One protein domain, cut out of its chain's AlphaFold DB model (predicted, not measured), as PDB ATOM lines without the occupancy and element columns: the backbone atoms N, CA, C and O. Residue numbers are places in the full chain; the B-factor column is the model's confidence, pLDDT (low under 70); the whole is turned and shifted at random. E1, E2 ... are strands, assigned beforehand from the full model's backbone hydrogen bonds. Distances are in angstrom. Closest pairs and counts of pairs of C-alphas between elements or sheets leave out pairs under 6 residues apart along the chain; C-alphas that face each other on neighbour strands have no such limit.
ATOM      1  N   TYR A   3      59.614 290.769  61.038       94.25
ATOM      2  CA  TYR A   3      60.164 289.495  61.489       94.25
ATOM      3  C   TYR A   3      59.717 288.401  60.536       94.25
ATOM      4  O   TYR A   3      58.551 288.382  60.139       94.25
ATOM      5  N   VAL A   4      60.623 287.489  60.199       92.81
ATOM      6  CA  VAL A   4      60.309 286.309  59.396       92.81
ATOM      7  C   VAL A   4      60.583 285.072  60.227       92.81
ATOM      8  O   VAL A   4      61.700 284.859  60.698       92.81
ATOM      9  N   PHE A   5      59.556 284.248  60.391       92.69
ATOM     10  CA  PHE A   5      59.639 282.990  61.113       92.69
ATOM     11  C   PHE A   5      59.534 281.814  60.156       92.69
ATOM     12  O   PHE A   5      58.674 281.809  59.283       92.69
ATOM     13  N   SER A   6      60.360 280.791  60.350       91.50
ATOM     14  CA  SER A   6      60.172 279.486  59.720       91.50
ATOM     15  C   SER A   6      59.451 278.544  60.672       91.50
ATOM     16  O   SER A   6      59.853 278.402  61.831       91.50
ATOM     17  N   MET A   7      58.439 277.845  60.179       92.56
ATOM     18  CA  MET A   7      57.768 276.777  60.910       92.56
ATOM     19  C   MET A   7      57.570 275.582  59.988       92.56
ATOM     20  O   MET A   7      57.144 275.732  58.847       92.56
ATOM     21  N   ASP A   8      57.863 274.404  60.506       92.69
ATOM     22  CA  ASP A   8      57.626 273.108  59.892       92.69
ATOM     23  C   ASP A   8      56.771 272.249  60.824       92.69
ATOM     24  O   ASP A   8      56.529 272.623  61.969       92.69
ATOM     25  N   GLY A   9      56.241 271.137  60.331       94.25
ATOM     26  CA  GLY A   9      55.526 270.192  61.181       94.25
ATOM     27  C   GLY A   9      54.365 269.500  60.496       94.25
ATOM     28  O   GLY A   9      54.244 269.491  59.266       94.25
ATOM     29  N   THR A  10      53.517 268.890  61.319       95.38
ATOM     30  CA  THR A  10      52.385 268.088  60.854       95.38
ATOM     31  C   THR A  10      51.167 268.230  61.756       95.38
ATOM     32  O   THR A  10      51.274 268.216  62.981       95.38
ATOM     33  N   LEU A  11      49.991 268.274  61.137       96.56
ATOM     34  CA  LEU A  11      48.696 268.072  61.769       96.56
ATOM     35  C   LEU A  11      48.043 266.823  61.178       96.56
ATOM     36  O   LEU A  11      48.069 266.624  59.959       96.56
ATOM     37  N   SER A  12      47.392 266.022  62.016       96.25
ATOM     38  CA  SER A  12      46.573 264.904  61.551       96.25
ATOM     39  C   SER A  12      45.267 264.800  62.330       96.25
ATOM     40  O   SER A  12      45.233 264.967  63.543       96.25
ATOM     41  N   ALA A  13      44.177 264.523  61.625       96.31
ATOM     42  CA  ALA A  13      42.850 264.261  62.155       96.31
ATOM     43  C   ALA A  13      42.257 263.068  61.384       96.31
ATOM     44  O   ALA A  13      41.659 263.253  60.318       96.31
ATOM     45  N   PRO A  14      42.450 261.834  61.886       90.88
ATOM     46  CA  PRO A  14      42.023 260.621  61.197       90.88
ATOM     47  C   PRO A  14      40.524 260.597  60.880       90.88
ATOM     48  O   PRO A  14      39.684 261.023  61.682       90.88
ATOM     49  N   LEU A  15      40.180 260.041  59.714       86.75
ATOM     50  CA  LEU A  15      38.793 259.869  59.285       86.75
ATOM     51  C   LEU A  15      37.995 259.015  60.282       86.75
ATOM     52  O   LEU A  15      38.508 258.075  60.884       86.75
ATOM     53  N   GLY A  16      36.713 259.349  60.438       79.75
ATOM     54  CA  GLY A  16      35.773 258.591  61.270       79.75
ATOM     55  C   GLY A  16      35.854 258.864  62.776       79.75
ATOM     56  O   GLY A  16      35.008 258.361  63.507       79.75
ATOM     57  N   GLN A  17      36.805 259.681  63.248       77.44
ATOM     58  CA  GLN A  17      37.017 259.911  64.687       77.44
ATOM     59  C   GLN A  17      36.682 261.335  65.167       77.44
ATOM     60  O   GLN A  17      36.952 261.679  66.314       77.44
ATOM     61  N   ARG A  18      36.063 262.163  64.306       82.50
ATOM     62  CA  ARG A  18      35.635 263.554  64.592       82.50
ATOM     63  C   ARG A  18      36.718 264.433  65.258       82.50
ATOM     64  O   ARG A  18      36.387 265.361  65.987       82.50
ATOM     65  N   GLY A  19      38.001 264.150  65.029       93.25
ATOM     66  CA  GLY A  19      39.113 264.912  65.599       93.25
ATOM     67  C   GLY A  19      39.378 266.224  64.862       93.25
ATOM     68  O   GLY A  19      39.050 266.365  63.681       93.25
ATOM     69  N   SER A  20      40.017 267.165  65.554       96.00
ATOM     70  CA  SER A  20      40.532 268.401  64.965       96.00
ATOM     71  C   SER A  20      41.849 268.797  65.616       96.00
ATOM     72  O   SER A  20      42.032 268.642  66.822       96.00
ATOM     73  N   ALA A  21      42.766 269.319  64.811       97.25
ATOM     74  CA  ALA A  21      44.043 269.826  65.287       97.25
ATOM     75  C   ALA A  21      44.349 271.164  64.620       97.25
ATOM     76  O   ALA A  21      43.978 271.405  63.470       97.25
ATOM     77  N   SER A  22      45.019 272.053  65.343       96.50
ATOM     78  CA  SER A  22      45.451 273.333  64.798       96.50
ATOM     79  C   SER A  22      46.732 273.817  65.444       96.50
ATOM     80  O   SER A  22      47.030 273.485  66.590       96.50
ATOM     81  N   VAL A  23      47.465 274.641  64.710       96.19
ATOM     82  CA  VAL A  23      48.605 275.385  65.232       96.19
ATOM     83  C   VAL A  23      48.461 276.850  64.854       96.19
ATOM     84  O   VAL A  23      48.015 277.160  63.750       96.19
ATOM     85  N   GLN A  24      48.823 277.748  65.764       95.25
ATOM     86  CA  GLN A  24      48.847 279.185  65.519       95.25
ATOM     87  C   GLN A  24      50.145 279.793  66.046       95.25
ATOM     88  O   GLN A  24      50.509 279.597  67.208       95.25
ATOM     89  N   LEU A  25      50.812 280.560  65.186       95.25
ATOM     90  CA  LEU A  25      51.989 281.341  65.539       95.25
ATOM     91  C   LEU A  25      51.568 282.778  65.843       95.25
ATOM     92  O   LEU A  25      50.924 283.428  65.021       95.25
ATOM     93  N   ASN A  26      51.942 283.271  67.018       95.69
ATOM     94  CA  ASN A  26      51.623 284.610  67.486       95.69
ATOM     95  C   ASN A  26      52.891 285.393  67.831       95.69
ATOM     96  O   ASN A  26      53.857 284.840  68.358       95.69
ATOM     97  N   LEU A  27      52.846 286.697  67.588       96.50
ATOM     98  CA  LEU A  27      53.923 287.644  67.841       96.50
ATOM     99  C   LEU A  27      53.384 288.850  68.606       96.50
ATOM    100  O   LEU A  27      52.319 289.366  68.284       96.50
ATOM    101  N   ARG A  28      54.148 289.355  69.569       95.94
ATOM    102  CA  ARG A  28      53.915 290.656  70.200       95.94
ATOM    103  C   ARG A  28      55.231 291.415  70.305       95.94
ATOM    104  O   ARG A  28      56.223 290.849  70.751       95.94
ATOM    105  N   GLN A  29      55.232 292.693  69.936       95.19
ATOM    106  CA  GLN A  29      56.387 293.573  70.120       95.19
ATOM    107  C   GLN A  29      56.110 294.593  71.227       95.19
ATOM    108  O   GLN A  29      55.177 295.391  71.120       95.19
ATOM    109  N   GLY A  30      56.927 294.577  72.280       93.25
ATOM    110  CA  GLY A  30      56.741 295.399  73.474       93.25
ATOM    111  C   GLY A  30      55.328 295.259  74.049       93.25
ATOM    112  O   GLY A  30      54.813 294.155  74.219       93.25
ATOM    113  N   SER A  31      54.679 296.395  74.302       91.12
ATOM    114  CA  SER A  31      53.280 296.490  74.743       91.12
ATOM    115  C   SER A  31      52.260 296.549  73.594       91.12
ATOM    116  O   SER A  31      51.093 296.862  73.827       91.12
ATOM    117  N   GLY A  32      52.683 296.279  72.354       90.88
ATOM    118  CA  GLY A  32      51.819 296.292  71.175       90.88
ATOM    119  C   GLY A  32      50.773 295.165  71.147       90.88
ATOM    120  O   GLY A  32      50.738 294.307  72.036       90.88
ATOM    121  N   PRO A  33      49.910 295.142  70.115       91.88
ATOM    122  CA  PRO A  33      48.924 294.082  69.941       91.88
ATOM    123  C   PRO A  33      49.588 292.725  69.668       91.88
ATOM    124  O   PRO A  33      50.702 292.646  69.147       91.88
ATOM    125  N   VAL A  34      48.869 291.648  69.994       94.81
ATOM    126  CA  VAL A  34      49.246 290.291  69.581       94.81
ATOM    127  C   VAL A  34      48.811 290.088  68.134       94.81
ATOM    128  O   VAL A  34      47.626 290.181  67.819       94.81
ATOM    129  N   LEU A  35      49.770 289.800  67.263       94.44
ATOM    130  CA  LEU A  35      49.555 289.482  65.859       94.44
ATOM    131  C   LEU A  35      49.577 287.968  65.664       94.44
ATOM    132  O   LEU A  35      50.570 287.318  65.990       94.44
ATOM    133  N   GLY A  36      48.504 287.411  65.104       94.75
ATOM    134  CA  GLY A  36      48.506 286.040  64.599       94.75
ATOM    135  C   GLY A  36      49.205 286.004  63.249       94.75
ATOM    136  O   GLY A  36      48.623 286.430  62.259       94.75
ATOM    137  N   LEU A  37      50.447 285.521  63.214       94.38
ATOM    138  CA  LEU A  37      51.256 285.483  61.996       94.38
ATOM    139  C   LEU A  37      50.729 284.464  60.993       94.38
ATOM    140  O   LEU A  37      50.778 284.684  59.788       94.38
ATOM    141  N   GLY A  38      50.196 283.357  61.495       93.25
ATOM    142  CA  GLY A  38      49.535 282.373  60.665       93.25
ATOM    143  C   GLY A  38      48.999 281.198  61.456       93.25
ATOM    144  O   GLY A  38      49.278 281.031  62.649       93.25
ATOM    145  N   ARG A  39      48.183 280.402  60.774       94.25
ATOM    146  CA  ARG A  39      47.456 279.281  61.348       94.25
ATOM    147  C   ARG A  39      47.381 278.130  60.358       94.25
ATOM    148  O   ARG A  39      47.125 278.345  59.178       94.25
ATOM    149  N   LEU A  40      47.525 276.911  60.869       95.38
ATOM    150  CA  LEU A  40      47.068 275.704  60.187       95.38
ATOM    151  C   LEU A  40      45.953 275.047  60.986       95.38
ATOM    152  O   LEU A  40      45.960 275.077  62.218       95.38
ATOM    153  N   GLY A  41      45.004 274.444  60.283       96.00
ATOM    154  CA  GLY A  41      43.898 273.720  60.892       96.00
ATOM    155  C   GLY A  41      43.485 272.526  60.052       96.00
ATOM    156  O   GLY A  41      43.377 272.631  58.833       96.00
ATOM    157  N   VAL A  42      43.227 271.402  60.709       97.19
ATOM    158  CA  VAL A  42      42.677 270.195  60.092       97.19
ATOM    159  C   VAL A  42      41.483 269.708  60.895       97.19
ATOM    160  O   VAL A  42      41.446 269.812  62.124       97.19
ATOM    161  N   GLN A  43      40.527 269.126  60.188       95.94
ATOM    162  CA  GLN A  43      39.377 268.451  60.765       95.94
ATOM    163  C   GLN A  43      39.157 267.137  60.020       95.94
ATOM    164  O   GLN A  43      39.398 267.041  58.815       95.94
ATOM    165  N   ALA A  44      38.735 266.101  60.741       95.25
ATOM    166  CA  ALA A  44      38.481 264.795  60.153       95.25
ATOM    167  C   ALA A  44      37.408 264.884  59.053       95.25
ATOM    168  O   ALA A  44      36.255 265.198  59.334       95.25
ATOM    169  N   GLY A  45      37.783 264.549  57.817       92.44
ATOM    170  CA  GLY A  45      36.880 264.558  56.658       92.44
ATOM    171  C   GLY A  45      36.922 265.839  55.828       92.44
ATOM    172  O   GLY A  45      36.458 265.816  54.692       92.44
ATOM    173  N   ASP A  46      37.561 266.897  56.329       94.25
ATOM    174  CA  ASP A  46      37.652 268.186  55.648       94.25
ATOM    175  C   ASP A  46      39.075 268.444  55.132       94.25
ATOM    176  O   ASP A  46      40.048 267.984  55.744       94.25
ATOM    177  N   PRO A  47      39.246 269.171  54.014       93.88
ATOM    178  CA  PRO A  47      40.557 269.650  53.597       93.88
ATOM    179  C   PRO A  47      41.226 270.490  54.689       93.88
ATOM    180  O   PRO A  47      40.584 271.317  55.340       93.88
ATOM    181  N   GLY A  48      42.533 270.301  54.870       94.12
ATOM    182  CA  GLY A  48      43.340 271.177  55.707       94.12
ATOM    183  C   GLY A  48      43.271 272.633  55.242       94.12
ATOM    184  O   GLY A  48      43.097 272.932  54.063       94.12
ATOM    185  N   THR A  49      43.434 273.545  56.191       94.38
ATOM    186  CA  THR A  49      43.425 274.991  55.967       94.38
ATOM    187  C   THR A  49      44.737 275.595  56.431       94.38
ATOM    188  O   THR A  49      45.350 275.132  57.397       94.38
ATOM    189  N   PHE A  50      45.156 276.643  55.736       94.00
ATOM    190  CA  PHE A  50      46.331 277.432  56.060       94.00
ATOM    191  C   PHE A  50      46.018 278.907  55.812       94.00
ATOM    192  O   PHE A  50      45.376 279.254  54.819       94.00
ATOM    193  N   SER A  51      46.481 279.765  56.711       91.94
ATOM    194  CA  SER A  51      46.462 281.211  56.534       91.94
ATOM    195  C   SER A  51      47.726 281.838  57.110       91.94
ATOM    196  O   SER A  51      48.278 281.358  58.102       91.94
ATOM    197  N   ALA A  52      48.162 282.935  56.500       92.56
ATOM    198  CA  ALA A  52      49.256 283.769  56.974       92.56
ATOM    199  C   ALA A  52      48.878 285.247  56.817       92.56
ATOM    200  O   ALA A  52      48.165 285.613  55.880       92.56
ATOM    201  N   ILE A  53      49.311 286.084  57.760       91.00
ATOM    202  CA  ILE A  53      48.949 287.510  57.818       91.00
ATOM    203  C   ILE A  53      49.593 288.334  56.699       91.00
ATOM    204  O   ILE A  53      49.022 289.325  56.247       91.00
ATOM    205  N   ASP A  54      50.755 287.889  56.228       89.00
ATOM    206  CA  ASP A  54      51.515 288.476  55.127       89.00
ATOM    207  C   ASP A  54      51.025 288.001  53.749       89.00
ATOM    208  O   ASP A  54      51.593 288.370  52.724       89.00
ATOM    209  N   GLY A  55      49.982 287.164  53.712       83.44
ATOM    210  CA  GLY A  55      49.461 286.578  52.481       83.44
ATOM    211  C   GLY A  55      50.406 285.568  51.826       83.44
ATOM    212  O   GLY A  55      50.143 285.151  50.695       83.44
ATOM    213  N   ALA A  56      51.484 285.152  52.501       79.25
ATOM    214  CA  ALA A  56      52.385 284.143  51.971       79.25
ATOM    215  C   ALA A  56      51.623 282.833  51.753       79.25
ATOM    216  O   ALA A  56      50.976 282.313  52.657       79.25
ATOM    217  N   VAL A  57      51.723 282.272  50.550       68.12
ATOM    218  CA  VAL A  57      51.271 280.912  50.239       68.12
ATOM    219  C   VAL A  57      52.405 279.949  50.593       68.12
ATOM    220  O   VAL A  57      53.453 279.949  49.952       68.12
ATOM    221  N   GLY A  58      52.239 279.192  51.681       69.38
ATOM    222  CA  GLY A  58      53.302 278.354  52.246       69.38
ATOM    223  C   GLY A  58      53.474 276.991  51.563       69.38
ATOM    224  O   GLY A  58      52.558 276.483  50.920       69.38
ATOM    225  N   GLY A  59      54.639 276.363  51.770       86.75
ATOM    226  CA  GLY A  59      55.009 275.011  51.316       86.75
ATOM    227  C   GLY A  59      54.328 273.882  52.099       86.75
ATOM    228  O   GLY A  59      54.967 272.898  52.479       86.75
ATOM    229  N   TRP A  60      53.033 274.043  52.366       92.31
ATOM    230  CA  TRP A  60      52.211 273.100  53.110       92.31
ATOM    231  C   TRP A  60      51.427 272.209  52.151       92.31
ATOM    232  O   TRP A  60      50.640 272.683  51.334       92.31
ATOM    233  N   ALA A  61      51.599 270.899  52.283       94.75
ATOM    234  CA  ALA A  61      50.723 269.915  51.679       94.75
ATOM    235  C   ALA A  61      49.455 269.795  52.532       94.75
ATOM    236  O   ALA A  61      49.502 269.303  53.662       94.75
ATOM    237  N   LEU A  62      48.330 270.263  51.988       95.00
ATOM    238  CA  LEU A  62      47.014 270.197  52.624       95.00
ATOM    239  C   LEU A  62      46.232 269.016  52.046       95.00
ATOM    240  O   LEU A  62      45.956 268.967  50.848       95.00
ATOM    241  N   GLY A  63      45.883 268.061  52.902       94.38
ATOM    242  CA  GLY A  63      45.062 266.904  52.566       94.38
ATOM    243  C   GLY A  63      43.780 266.872  53.391       94.38
ATOM    244  O   GLY A  63      43.575 267.672  54.306       94.38
ATOM    245  N   THR A  64      42.899 265.921  53.097       95.12
ATOM    246  CA  THR A  64      41.727 265.669  53.942       95.12
ATOM    247  C   THR A  64      42.185 265.185  55.318       95.12
ATOM    248  O   THR A  64      42.884 264.175  55.418       95.12
ATOM    249  N   GLY A  65      41.832 265.914  56.379       94.81
ATOM    250  CA  GLY A  65      42.242 265.619  57.752       94.81
ATOM    251  C   GLY A  65      43.753 265.668  57.987       94.81
ATOM    252  O   GLY A  65      44.232 265.075  58.947       94.81
ATOM    253  N   SER A  66      44.534 266.319  57.123       95.25
ATOM    254  CA  SER A  66      45.992 266.363  57.268       95.25
ATOM    255  C   SER A  66      46.598 267.651  56.723       95.25
ATOM    256  O   SER A  66      46.113 268.238  55.758       95.25
ATOM    257  N   ALA A  67      47.675 268.096  57.359       95.19
ATOM    258  CA  ALA A  67      48.519 269.173  56.866       95.19
ATOM    259  C   ALA A  67      49.963 268.857  57.242       95.19
ATOM    260  O   ALA A  67      50.230 268.459  58.373       95.19
ATOM    261  N   SER A  68      50.900 269.007  56.315       94.88
ATOM    262  CA  SER A  68      52.319 268.762  56.589       94.88
ATOM    263  C   SER A  68      53.202 269.619  55.705       94.88
ATOM    264  O   SER A  68      52.786 270.007  54.616       94.88
ATOM    265  N   GLY A  69      54.411 269.923  56.159       93.25
ATOM    266  CA  GLY A  69      55.382 270.661  55.360       93.25
ATOM    267  C   GLY A  69      56.094 271.729  56.167       93.25
ATOM    268  O   GLY A  69      56.292 271.577  57.373       93.25
ATOM    269  N   ALA A  70      56.497 272.788  55.470       91.19
ATOM    270  CA  ALA A  70      57.181 273.927  56.055       91.19
ATOM    271  C   ALA A  70      56.771 275.224  55.354       91.19
ATOM    272  O   ALA A  70      56.505 275.254  54.151       91.19
ATOM    273  N   GLY A  71      56.747 276.315  56.110       89.44
ATOM    274  CA  GLY A  71      56.399 277.635  55.613       89.44
ATOM    275  C   GLY A  71      57.142 278.747  56.336       89.44
ATOM    276  O   GLY A  71      57.663 278.569  57.440       89.44
ATOM    277  N   LEU A  72      57.171 279.903  55.682       91.12
ATOM    278  CA  LEU A  72      57.632 281.156  56.262       91.12
ATOM    279  C   LEU A  72      56.426 282.020  56.627       91.12
ATOM    280  O   LEU A  72      55.415 281.995  55.930       91.12
ATOM    281  N   PHE A  73      56.560 282.772  57.713       92.25
ATOM    282  CA  PHE A  73      55.549 283.687  58.225       92.25
ATOM    283  C   PHE A  73      56.196 285.041  58.498       92.25
ATOM    284  O   PHE A  73      57.034 285.167  59.396       92.25
ATOM    285  N   GLY A  74      55.821 286.045  57.717       93.25
ATOM    286  CA  GLY A  74      56.194 287.435  57.913       93.25
ATOM    287  C   GLY A  74      55.244 288.152  58.868       93.25
ATOM    288  O   GLY A  74      54.044 287.899  58.898       93.25
ATOM    289  N   SER A  75      55.774 289.099  59.640       94.94
ATOM    290  CA  SER A  75      54.971 289.972  60.506       94.94
ATOM    291  C   SER A  75      54.328 291.161  59.786       94.94
ATOM    292  O   SER A  75      53.858 292.085  60.449       94.94
ATOM    293  N   THR A  76      54.374 291.192  58.458       93.31
ATOM    294  CA  THR A  76      53.809 292.281  57.657       93.31
ATOM    295  C   THR A  76      52.323 292.097  57.516       93.31
ATOM    296  O   THR A  76      51.847 291.004  57.231       93.31
ATOM    297  N   ILE A  77      51.595 293.189  57.687       88.38
ATOM    298  CA  ILE A  77      50.160 293.217  57.467       88.38
ATOM    299  C   ILE A  77      49.934 293.814  56.089       88.38
ATOM    300  O   ILE A  77      50.251 294.983  55.863       88.38
ATOM    301  N   HIS A  78      49.381 293.022  55.176       86.00
ATOM    302  CA  HIS A  78      48.953 293.543  53.888       86.00
ATOM    303  C   HIS A  78      47.578 294.197  54.033       86.00
ATOM    304  O   HIS A  78      46.579 293.523  54.296       86.00
ATOM    305  N   VAL A  79      47.518 295.519  53.876       83.75
ATOM    306  CA  VAL A  79      46.272 296.277  53.970       83.75
ATOM    307  C   VAL A  79      45.822 296.654  52.557       83.75
ATOM    308  O   VAL A  79      46.538 297.387  51.865       83.75
ATOM    309  N   PRO A  80      44.627 296.214  52.111       81.44
ATOM    310  CA  PRO A  80      44.086 296.633  50.826       81.44
ATOM    311  C   PRO A  80      44.118 298.162  50.710       81.44
ATOM    312  O   PRO A  80      43.711 298.860  51.638       81.44
ATOM    313  N   PHE A  81      44.619 298.676  49.584       80.12
ATOM    314  CA  PHE A  81      44.770 300.109  49.265       80.12
ATOM    315  C   PHE A  81      45.860 300.891  50.020       80.12
ATOM    316  O   PHE A  81      46.288 301.925  49.513       80.12
ATOM    317  N   PHE A  82      46.339 300.413  51.172       78.81
ATOM    318  CA  PHE A  82      47.404 301.071  51.949       78.81
ATOM    319  C   PHE A  82      48.774 300.396  51.808       78.81
ATOM    320  O   PHE A  82      49.784 300.989  52.179       78.81
ATOM    321  N   GLY A  83      48.815 299.193  51.228       84.62
ATOM    322  CA  GLY A  83      50.043 298.441  51.008       84.62
ATOM    323  C   GLY A  83      50.502 297.683  52.251       84.62
ATOM    324  O   GLY A  83      49.705 297.339  53.127       84.62
ATOM    325  N   ASP A  84      51.797 297.393  52.293       88.31
ATOM    326  CA  ASP A  84      52.422 296.622  53.359       88.31
ATOM    327  C   ASP A  84      52.710 297.504  54.576       88.31
ATOM    328  O   ASP A  84      53.402 298.519  54.484       88.31
ATOM    329  N   VAL A  85      52.212 297.082  55.736       89.19
ATOM    330  CA  VAL A  85      52.462 297.743  57.016       89.19
ATOM    331  C   VAL A  85      53.344 296.851  57.879       89.19
ATOM    332  O   VAL A  85      52.991 295.718  58.214       89.19
ATOM    333  N   ASP A  86      54.503 297.382  58.252       92.75
ATOM    334  CA  ASP A  86      55.481 296.717  59.106       92.75
ATOM    335  C   ASP A  86      55.417 297.245  60.550       92.75
ATOM    336  O   ASP A  86      54.929 298.343  60.819       92.75
ATOM    337  N   LEU A  87      55.954 296.478  61.502       93.12
ATOM    338  CA  LEU A  87      55.953 296.858  62.914       93.12
ATOM    339  C   LEU A  87      56.834 298.097  63.160       93.12
ATOM    340  O   LEU A  87      57.952 298.171  62.629       93.12
ATOM    341  N   PRO A  88      56.375 299.068  63.970       91.06
ATOM    342  CA  PRO A  88      57.138 300.278  64.247       91.06
ATOM    343  C   PRO A  88      58.368 299.961  65.099       91.06
ATOM    344  O   PRO A  88      58.345 299.052  65.920       91.06
ATOM    345  N   MET A  89      59.438 300.733  64.949       91.25
ATOM    346  CA  MET A  89      60.580 300.709  65.862       91.25
ATOM    347  C   MET A  89      61.233 302.086  65.926       91.25
ATOM    348  O   MET A  89      61.069 302.893  65.011       91.25
ATOM    349  N   THR A  90      62.015 302.316  66.975       91.62
ATOM    350  CA  THR A  90      62.836 303.519  67.118       91.62
ATOM    351  C   THR A  90      64.302 303.116  67.096       91.62
ATOM    352  O   THR A  90      64.741 302.313  67.918       91.62
ATOM    353  N   TRP A  91      65.071 303.689  66.171       90.38
ATOM    354  CA  TRP A  91      66.508 303.446  66.079       90.38
ATOM    355  C   TRP A  91      67.224 303.739  67.400       90.38
ATOM    356  O   TRP A  91      66.940 304.730  68.072       90.38
ATOM    357  N   GLY A  92      68.153 302.857  67.770       90.94
ATOM    358  CA  GLY A  92      68.942 302.977  68.998       90.94
ATOM    359  C   GLY A  92      68.169 302.722  70.297       90.94
ATOM    360  O   GLY A  92      68.778 302.730  71.362       90.94
ATOM    361  N   SER A  93      66.857 302.473  70.237       92.88
ATOM    362  CA  SER A  93      66.051 302.110  71.406       92.88
ATOM    363  C   SER A  93      65.869 300.595  71.462       92.88
ATOM    364  O   SER A  93      65.541 300.011  70.433       92.88
ATOM    365  N   PRO A  94      66.049 299.936  72.621       92.69
ATOM    366  CA  PRO A  94      65.764 298.511  72.748       92.69
ATOM    367  C   PRO A  94      64.252 298.243  72.737       92.69
ATOM    368  O   PRO A  94      63.451 299.081  73.155       92.69
ATOM    369  N   TRP A  95      63.863 297.045  72.306       92.38
ATOM    370  CA  TRP A  95      62.485 296.557  72.366       92.38
ATOM    371  C   TRP A  95      62.454 295.073  72.730       92.38
ATOM    372  O   TRP A  95      63.442 294.356  72.577       92.38
ATOM    373  N   GLU A  96      61.299 294.610  73.205       93.88
ATOM    374  CA  GLU A  96      61.050 293.196  73.476       93.88
ATOM    375  C   GLU A  96      60.219 292.580  72.352       93.88
ATOM    376  O   GLU A  96      59.329 293.227  71.791       93.88
ATOM    377  N   VAL A  97      60.486 291.313  72.049       92.56
ATOM    378  CA  VAL A  97      59.670 290.500  71.152       92.56
ATOM    379  C   VAL A  97      59.255 289.240  71.893       92.56
ATOM    380  O   VAL A  97      60.097 288.438  72.287       92.56
ATOM    381  N   THR A  98      57.950 289.056  72.066       94.44
ATOM    382  CA  THR A  98      57.366 287.830  72.609       94.44
ATOM    383  C   THR A  98      56.787 287.014  71.458       94.44
ATOM    384  O   THR A  98      55.975 287.517  70.680       94.44
ATOM    385  N   VAL A  99      57.171 285.744  71.362       93.06
ATOM    386  CA  VAL A  99      56.659 284.806  70.356       93.06
ATOM    387  C   VAL A  99      55.976 283.655  71.075       93.06
ATOM    388  O   VAL A  99      56.493 283.146  72.067       93.06
ATOM    389  N   GLY A 100      54.806 283.257  70.587       93.38
ATOM    390  CA  GLY A 100      54.043 282.147  71.137       93.38
ATOM    391  C   GLY A 100      53.580 281.211  70.035       93.38
ATOM    392  O   GLY A 100      52.931 281.646  69.086       93.38
ATOM    393  N   LEU A 101      53.875 279.924  70.190       94.31
ATOM    394  CA  LEU A 101      53.341 278.865  69.348       94.31
ATOM    395  C   LEU A 101      52.280 278.102  70.139       94.31
ATOM    396  O   LEU A 101      52.578 277.518  71.179       94.31
ATOM    397  N   LEU A 102      51.045 278.111  69.650       94.12
ATOM    398  CA  LEU A 102      49.943 277.365  70.246       94.12
ATOM    399  C   LEU A 102      49.581 276.206  69.323       94.12
ATOM    400  O   LEU A 102      48.934 276.422  68.304       94.12
ATOM    401  N   ALA A 103      49.996 274.993  69.684       94.31
ATOM    402  CA  ALA A 103      49.578 273.758  69.030       94.31
ATOM    403  C   ALA A 103      48.518 273.064  69.893       94.31
ATOM    404  O   ALA A 103      48.689 272.919  71.103       94.31
ATOM    405  N   GLN A 104      47.408 272.673  69.280       94.88
ATOM    406  CA  GLN A 104      46.265 272.072  69.957       94.88
ATOM    407  C   GLN A 104      45.745 270.896  69.141       94.88
ATOM    408  O   GLN A 104      45.615 270.988  67.921       94.88
ATOM    409  N   SER A 105      45.392 269.817  69.831       95.19
ATOM    410  CA  SER A 105      44.699 268.668  69.262       95.19
ATOM    411  C   SER A 105      43.498 268.302  70.134       95.19
ATOM    412  O   SER A 105      43.482 268.538  71.343       95.19
ATOM    413  N   ALA A 106      42.464 267.761  69.500       93.44
ATOM    414  CA  ALA A 106      41.255 267.267  70.141       93.44
ATOM    415  C   ALA A 106      40.934 265.843  69.671       93.44
ATOM    416  O   ALA A 106      41.087 265.505  68.493       93.44
ATOM    417  N   HIS A 107      40.436 265.013  70.589       91.31
ATOM    418  CA  HIS A 107      40.185 263.587  70.354       91.31
ATOM    419  C   HIS A 107      41.455 262.851  69.898       91.31
ATOM    420  O   HIS A 107      42.488 262.955  70.546       91.31
ATOM    421  N   THR A 108      41.381 262.087  68.815       89.44
ATOM    422  CA  THR A 108      42.459 261.227  68.305       89.44
ATOM    423  C   THR A 108      43.311 261.908  67.233       89.44
ATOM    424  O   THR A 108      43.871 261.245  66.361       89.44
ATOM    425  N   SER A 109      43.336 263.238  67.247       95.00
ATOM    426  CA  SER A 109      44.151 264.050  66.348       95.00
ATOM    427  C   SER A 109      45.527 264.335  66.952       95.00
ATOM    428  O   SER A 109      45.728 264.212  68.162       95.00
ATOM    429  N   ASP A 110      46.468 264.736  66.104       95.38
ATOM    430  CA  ASP A 110      47.846 265.040  66.483       95.38
ATOM    431  C   ASP A 110      48.297 266.393  65.917       95.38
ATOM    432  O   ASP A 110      47.909 266.778  64.808       95.38
ATOM    433  N   ALA A 111      49.123 267.100  66.693       95.31
ATOM    434  CA  ALA A 111      49.769 268.344  66.297       95.31
ATOM    435  C   ALA A 111      51.241 268.342  66.726       95.31
ATOM    436  O   ALA A 111      51.560 268.556  67.897       95.31
ATOM    437  N   SER A 112      52.143 268.161  65.762       94.06
ATOM    438  CA  SER A 112      53.582 268.056  66.000       94.06
ATOM    439  C   SER A 112      54.331 269.257  65.421       94.06
ATOM    440  O   SER A 112      54.576 269.331  64.217       94.06
ATOM    441  N   PHE A 113      54.683 270.199  66.308       90.81
ATOM    442  CA  PHE A 113      55.396 271.452  65.991       90.81
ATOM    443  C   PHE A 113      56.456 271.833  67.051       90.81
ATOM    444  O   PHE A 113      56.978 272.948  67.049       90.81
ATOM    445  N   LEU A 114      56.782 270.922  67.977       68.88
ATOM    446  CA  LEU A 114      57.525 271.193  69.224       68.88
ATOM    447  C   LEU A 114      58.965 271.733  69.057       68.88
ATOM    448  O   LEU A 114      59.501 272.288  70.009       68.88
ATOM    449  N   SER A 115      59.597 271.607  67.886       69.12
ATOM    450  CA  SER A 115      60.976 272.068  67.609       69.12
ATOM    451  C   SER A 115      61.064 273.205  66.571       69.12
ATOM    452  O   SER A 115      62.134 273.457  65.997       69.12
ATOM    453  N   THR A 116      59.937 273.879  66.320       80.19
ATOM    454  CA  THR A 116      59.715 274.742  65.144       80.19
ATOM    455  C   THR A 116      59.418 276.199  65.552       80.19
ATOM    456  O   THR A 116      59.662 276.565  66.699       80.19
ATOM    457  N   ALA A 117      58.968 277.059  64.626       86.88
ATOM    458  CA  ALA A 117      58.751 278.505  64.825       86.88
ATOM    459  C   ALA A 117      60.027 279.306  65.161       86.88
ATOM    460  O   ALA A 117      60.114 280.034  66.150       86.88
ATOM    461  N   ARG A 118      61.037 279.179  64.300       89.75
ATOM    462  CA  ARG A 118      62.338 279.845  64.446       89.75
ATOM    463  C   ARG A 118      62.317 281.212  63.786       89.75
ATOM    464  O   ARG A 118      61.871 281.327  62.652       89.75
ATOM    465  N   LEU A 119      62.841 282.228  64.463       90.69
ATOM    466  CA  LEU A 119      63.118 283.525  63.847       90.69
ATOM    467  C   LEU A 119      64.324 283.380  62.908       90.69
ATOM    468  O   LEU A 119      65.408 283.024  63.367       90.69
ATOM    469  N   VAL A 120      64.122 283.618  61.611       88.44
ATOM    470  CA  VAL A 120      65.140 283.397  60.565       88.44
ATOM    471  C   VAL A 120      65.603 284.671  59.867       88.44
ATOM    472  O   VAL A 120      66.668 284.658  59.260       88.44
ATOM    473  N   ASP A 121      64.833 285.760  59.936       88.94
ATOM    474  CA  ASP A 121      65.236 287.062  59.389       88.94
ATOM    475  C   ASP A 121      64.577 288.207  60.176       88.94
ATOM    476  O   ASP A 121      63.435 288.096  60.640       88.94
ATOM    477  N   ILE A 122      65.299 289.321  60.289       92.00
ATOM    478  CA  ILE A 122      64.796 290.610  60.771       92.00
ATOM    479  C   ILE A 122      65.103 291.646  59.694       92.00
ATOM    480  O   ILE A 122      66.259 291.927  59.385       92.00
ATOM    481  N   GLN A 123      64.058 292.262  59.147       92.50
ATOM    482  CA  GLN A 123      64.176 293.244  58.075       92.50
ATOM    483  C   GLN A 123      63.824 294.637  58.592       92.50
ATOM    484  O   GLN A 123      62.755 294.865  59.171       92.50
ATOM    485  N   LEU A 124      64.731 295.582  58.366       92.81
ATOM    486  CA  LEU A 124      64.546 296.993  58.683       92.81
ATOM    487  C   LEU A 124      64.319 297.773  57.393       92.81
ATOM    488  O   LEU A 124      64.882 297.435  56.354       92.81
ATOM    489  N   PHE A 125      63.497 298.813  57.474       92.19
ATOM    490  CA  PHE A 125      63.137 299.657  56.340       92.19
ATOM    491  C   PHE A 125      63.338 301.124  56.714       92.19
ATOM    492  O   PHE A 125      63.167 301.488  57.883       92.19
ATOM    493  N   ASP A 126      63.717 301.945  55.740       91.12
ATOM    494  CA  ASP A 126      63.772 303.397  55.887       91.12
ATOM    495  C   ASP A 126      62.390 304.052  55.679       91.12
ATOM    496  O   ASP A 126      61.366 303.381  55.531       91.12
ATOM    497  N   SER A 127      62.347 305.388  55.685       88.12
ATOM    498  CA  SER A 127      61.112 306.155  55.475       88.12
ATOM    499  C   SER A 127      60.552 306.060  54.052       88.12
ATOM    500  O   SER A 127      59.375 306.349  53.855       88.12
ATOM    501  N   ALA A 128      61.365 305.657  53.074       90.56
ATOM    502  CA  ALA A 128      60.955 305.386  51.699       90.56
ATOM    503  C   ALA A 128      60.605 303.899  51.482       90.56
ATOM    504  O   ALA A 128      60.491 303.447  50.339       90.56
ATOM    505  N   HIS A 129      60.446 303.140  52.575       90.25
ATOM    506  CA  HIS A 129      60.180 301.699  52.593       90.25
ATOM    507  C   HIS A 129      61.247 300.866  51.861       90.25
ATOM    508  O   HIS A 129      60.990 299.758  51.401       90.25
ATOM    509  N   GLN A 130      62.480 301.369  51.770       92.00
ATOM    510  CA  GLN A 130      63.604 300.611  51.228       92.00
ATOM    511  C   GLN A 130      64.237 299.761  52.327       92.00
ATOM    512  O   GLN A 130      64.465 300.234  53.443       92.00
ATOM    513  N   ARG A 131      64.537 298.492  52.018       92.00
ATOM    514  CA  ARG A 131      65.203 297.592  52.967       92.00
ATOM    515  C   ARG A 131      66.606 298.111  53.273       92.00
ATOM    516  O   ARG A 131      67.426 298.286  52.375       92.00
ATOM    517  N   ILE A 132      66.906 298.259  54.557       92.38
ATOM    518  CA  ILE A 132      68.241 298.585  55.052       92.38
ATOM    519  C   ILE A 132      69.013 297.277  55.220       92.38
ATOM    520  O   ILE A 132      68.613 296.396  55.981       92.38
ATOM    521  N   SER A 133      70.121 297.144  54.493       89.44
ATOM    522  CA  SER A 133      70.980 295.954  54.510       89.44
ATOM    523  C   SER A 133      72.173 296.071  55.462       89.44
ATOM    524  O   SER A 133      72.772 295.060  55.814       89.44
ATOM    525  N   THR A 134      72.517 297.286  55.896       89.19
ATOM    526  CA  THR A 134      73.672 297.555  56.762       89.19
ATOM    527  C   THR A 134      73.214 298.144  58.088       89.19
ATOM    528  O   THR A 134      72.951 299.342  58.189       89.19
ATOM    529  N   PHE A 135      73.115 297.301  59.111       89.62
ATOM    530  CA  PHE A 135      72.789 297.705  60.474       89.62
ATOM    531  C   PHE A 135      73.391 296.723  61.478       89.62
ATOM    532  O   PHE A 135      73.807 295.622  61.121       89.62
ATOM    533  N   THR A 136      73.427 297.124  62.744       89.81
ATOM    534  CA  THR A 136      73.822 296.255  63.854       89.81
ATOM    535  C   THR A 136      72.601 295.920  64.696       89.81
ATOM    536  O   THR A 136      71.848 296.821  65.070       89.81
ATOM    537  N   LEU A 137      72.443 294.647  65.045       88.94
ATOM    538  CA  LEU A 137      71.442 294.175  65.993       88.94
ATOM    539  C   LEU A 137      72.151 293.393  67.095       88.94
ATOM    540  O   LEU A 137      72.923 292.484  66.814       88.94
ATOM    541  N   SER A 138      71.868 293.746  68.345       89.88
ATOM    542  CA  SER A 138      72.304 292.977  69.506       89.88
ATOM    543  C   SER A 138      71.074 292.398  70.185       89.88
ATOM    544  O   SER A 138      70.152 293.135  70.536       89.88
ATOM    545  N   ALA A 139      71.045 291.078  70.342       88.06
ATOM    546  CA  ALA A 139      69.981 290.387  71.051       88.06
ATOM    547  C   ALA A 139      70.439 290.032  72.465       88.06
ATOM    548  O   ALA A 139      71.523 289.484  72.654       88.06
ATOM    549  N   ALA A 140      69.574 290.255  73.456       86.94
ATOM    550  CA  ALA A 140      69.848 289.855  74.838       86.94
ATOM    551  C   ALA A 140      70.049 288.333  74.993       86.94
ATOM    552  O   ALA A 140      70.724 287.897  75.919       86.94
ATOM    553  N   SER A 141      69.508 287.525  74.071       83.69
ATOM    554  CA  SER A 141      69.745 286.077  74.019       83.69
ATOM    555  C   SER A 141      71.164 285.697  73.578       83.69
ATOM    556  O   SER A 141      71.524 284.527  73.660       83.69
ATOM    557  N   GLY A 142      71.948 286.647  73.058       83.75
ATOM    558  CA  GLY A 142      73.244 286.395  72.424       83.75
ATOM    559  C   GLY A 142      73.150 285.791  71.017       83.75
ATOM    560  O   GLY A 142      74.179 285.547  70.395       83.75
ATOM    561  N   THR A 143      71.940 285.553  70.500       82.44
ATOM    562  CA  THR A 143      71.731 285.020  69.148       82.44
ATOM    563  C   THR A 143      72.041 286.091  68.107       82.44
ATOM    564  O   THR A 143      71.449 287.170  68.133       82.44
ATOM    565  N   ASP A 144      72.924 285.776  67.162       83.69
ATOM    566  CA  ASP A 144      73.142 286.611  65.985       83.69
ATOM    567  C   ASP A 144      72.090 286.283  64.917       83.69
ATOM    568  O   ASP A 144      72.139 285.234  64.276       83.69
ATOM    569  N   TYR A 145      71.112 287.176  64.757       80.06
ATOM    570  CA  TYR A 145      70.052 287.060  63.750       80.06
ATOM    571  C   TYR A 145      70.433 287.679  62.398       80.06
ATOM    572  O   TYR A 145      69.642 287.613  61.461       80.06
ATOM    573  N   LEU A 146      71.605 288.318  62.301       81.38
ATOM    574  CA  LEU A 146      72.122 288.930  61.072       81.38
ATOM    575  C   LEU A 146      73.229 288.099  60.432       81.38
ATOM    576  O   LEU A 146      73.547 288.302  59.258       81.38
ATOM    577  N   ALA A 147      73.802 287.153  61.178       69.75
ATOM    578  CA  ALA A 147      74.626 286.108  60.610       69.75
ATOM    579  C   ALA A 147      73.827 285.395  59.514       69.75
ATOM    580  O   ALA A 147      72.827 284.725  59.780       69.75
ATOM    581  N   ALA A 148      74.287 285.520  58.266       59.03
ATOM    582  CA  ALA A 148      73.847 284.619  57.215       59.03
ATOM    583  C   ALA A 148      74.007 283.188  57.744       59.03
ATOM    584  O   ALA A 148      75.041 282.878  58.346       59.03
TER     585      ALA A 148
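Overview. This is residues 3 to 148 of the 176 residues of an uncharacterized protein of Burkholderiales bacterium PBB5 (UniProt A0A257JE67). Two strand sheets lie partly face to face as a sandwich with nearly aligned strands; one holds E1, E5, E6, E10 and E11, the other E4, E3, E2 and E9. Near one end the small hairpin E7 and E8 lies off to the side, and residues 126 to 148 form a tail with no named element. The printed part has 146 residues with eleven named strands, E1 to E11 in order, and no named helix; the class is all strand. The five-stranded sheet is branched at E1, the other has the order E4, E3, E2, E9, and the neighbours in both are antiparallel. The whole is only just compact, close to loose, with a radius of gyration of the C-alphas of 17.2 A and spans of 56 by 38 by 29 A.

Along the chain. In the branched sheet, E1 is residues 3 to 12, 28.1 A long, from C-alpha 3 at (60.164, 289.495, 61.489). E6 is residues 66 to 74, 23.4 A, and bends by 71 degrees at residue 69; E5 is residues 59 to 63 and E10 residues 110 to 112. E11, residues 118 to 125, is 21.4 A long and ends with C-alpha 125 at (63.137, 299.657, 56.340). In the second sheet, E2 is residues 20 to 29, 30.2 A; E3 is residues 34 to 43, 25.5 A, and bends by 64 degrees at residue 37; E4 is residues 49 to 52; E9 is residues 97 to 106, 29.7 A. E7 is residues 77 to 79 and E8 residues 83 to 85.

Arrangement. E6 lies on one side of E1, with N 7 and O 71 at 2.9 A; E10 and E11 lie on the other side, with N 12 and O 110 at 2.9 A and N 6 and O 118 at 2.8 A. The hairpin E5 and E6 has N 61 and O 68 at 2.8 A. E2, E3 and E4 make a meander, each the antiparallel neighbour of the one before, with N 23 and O 40 at 2.9 A and N 39 and O 51 at 2.8 A. E9, an edge strand, is the antiparallel neighbour of E2, with N 26 of E2 and O 100 of E9 within hydrogen-bond range at 2.8 A. Between the facing parts of the sheets, 9.5 A centre to centre, the closest C-alphas of E3 and E6 are those of Val 42 and Ser 66, 5.8 A apart. E6 runs on into E7 at 80 degrees, and E7 and E8 have N 77 and O 85 at 2.9 A.

Size, cuts and confidence. The C-alphas of Gly 16 and Gly 92, the two farthest apart, are 55.9 A apart. The printed part has no cut, and its one long link is E8 to E9, 11 residues. Mean pLDDT of the printed part is 90.4; residues 57 to 58, 114 to 115 and 147 to 148 are under 70.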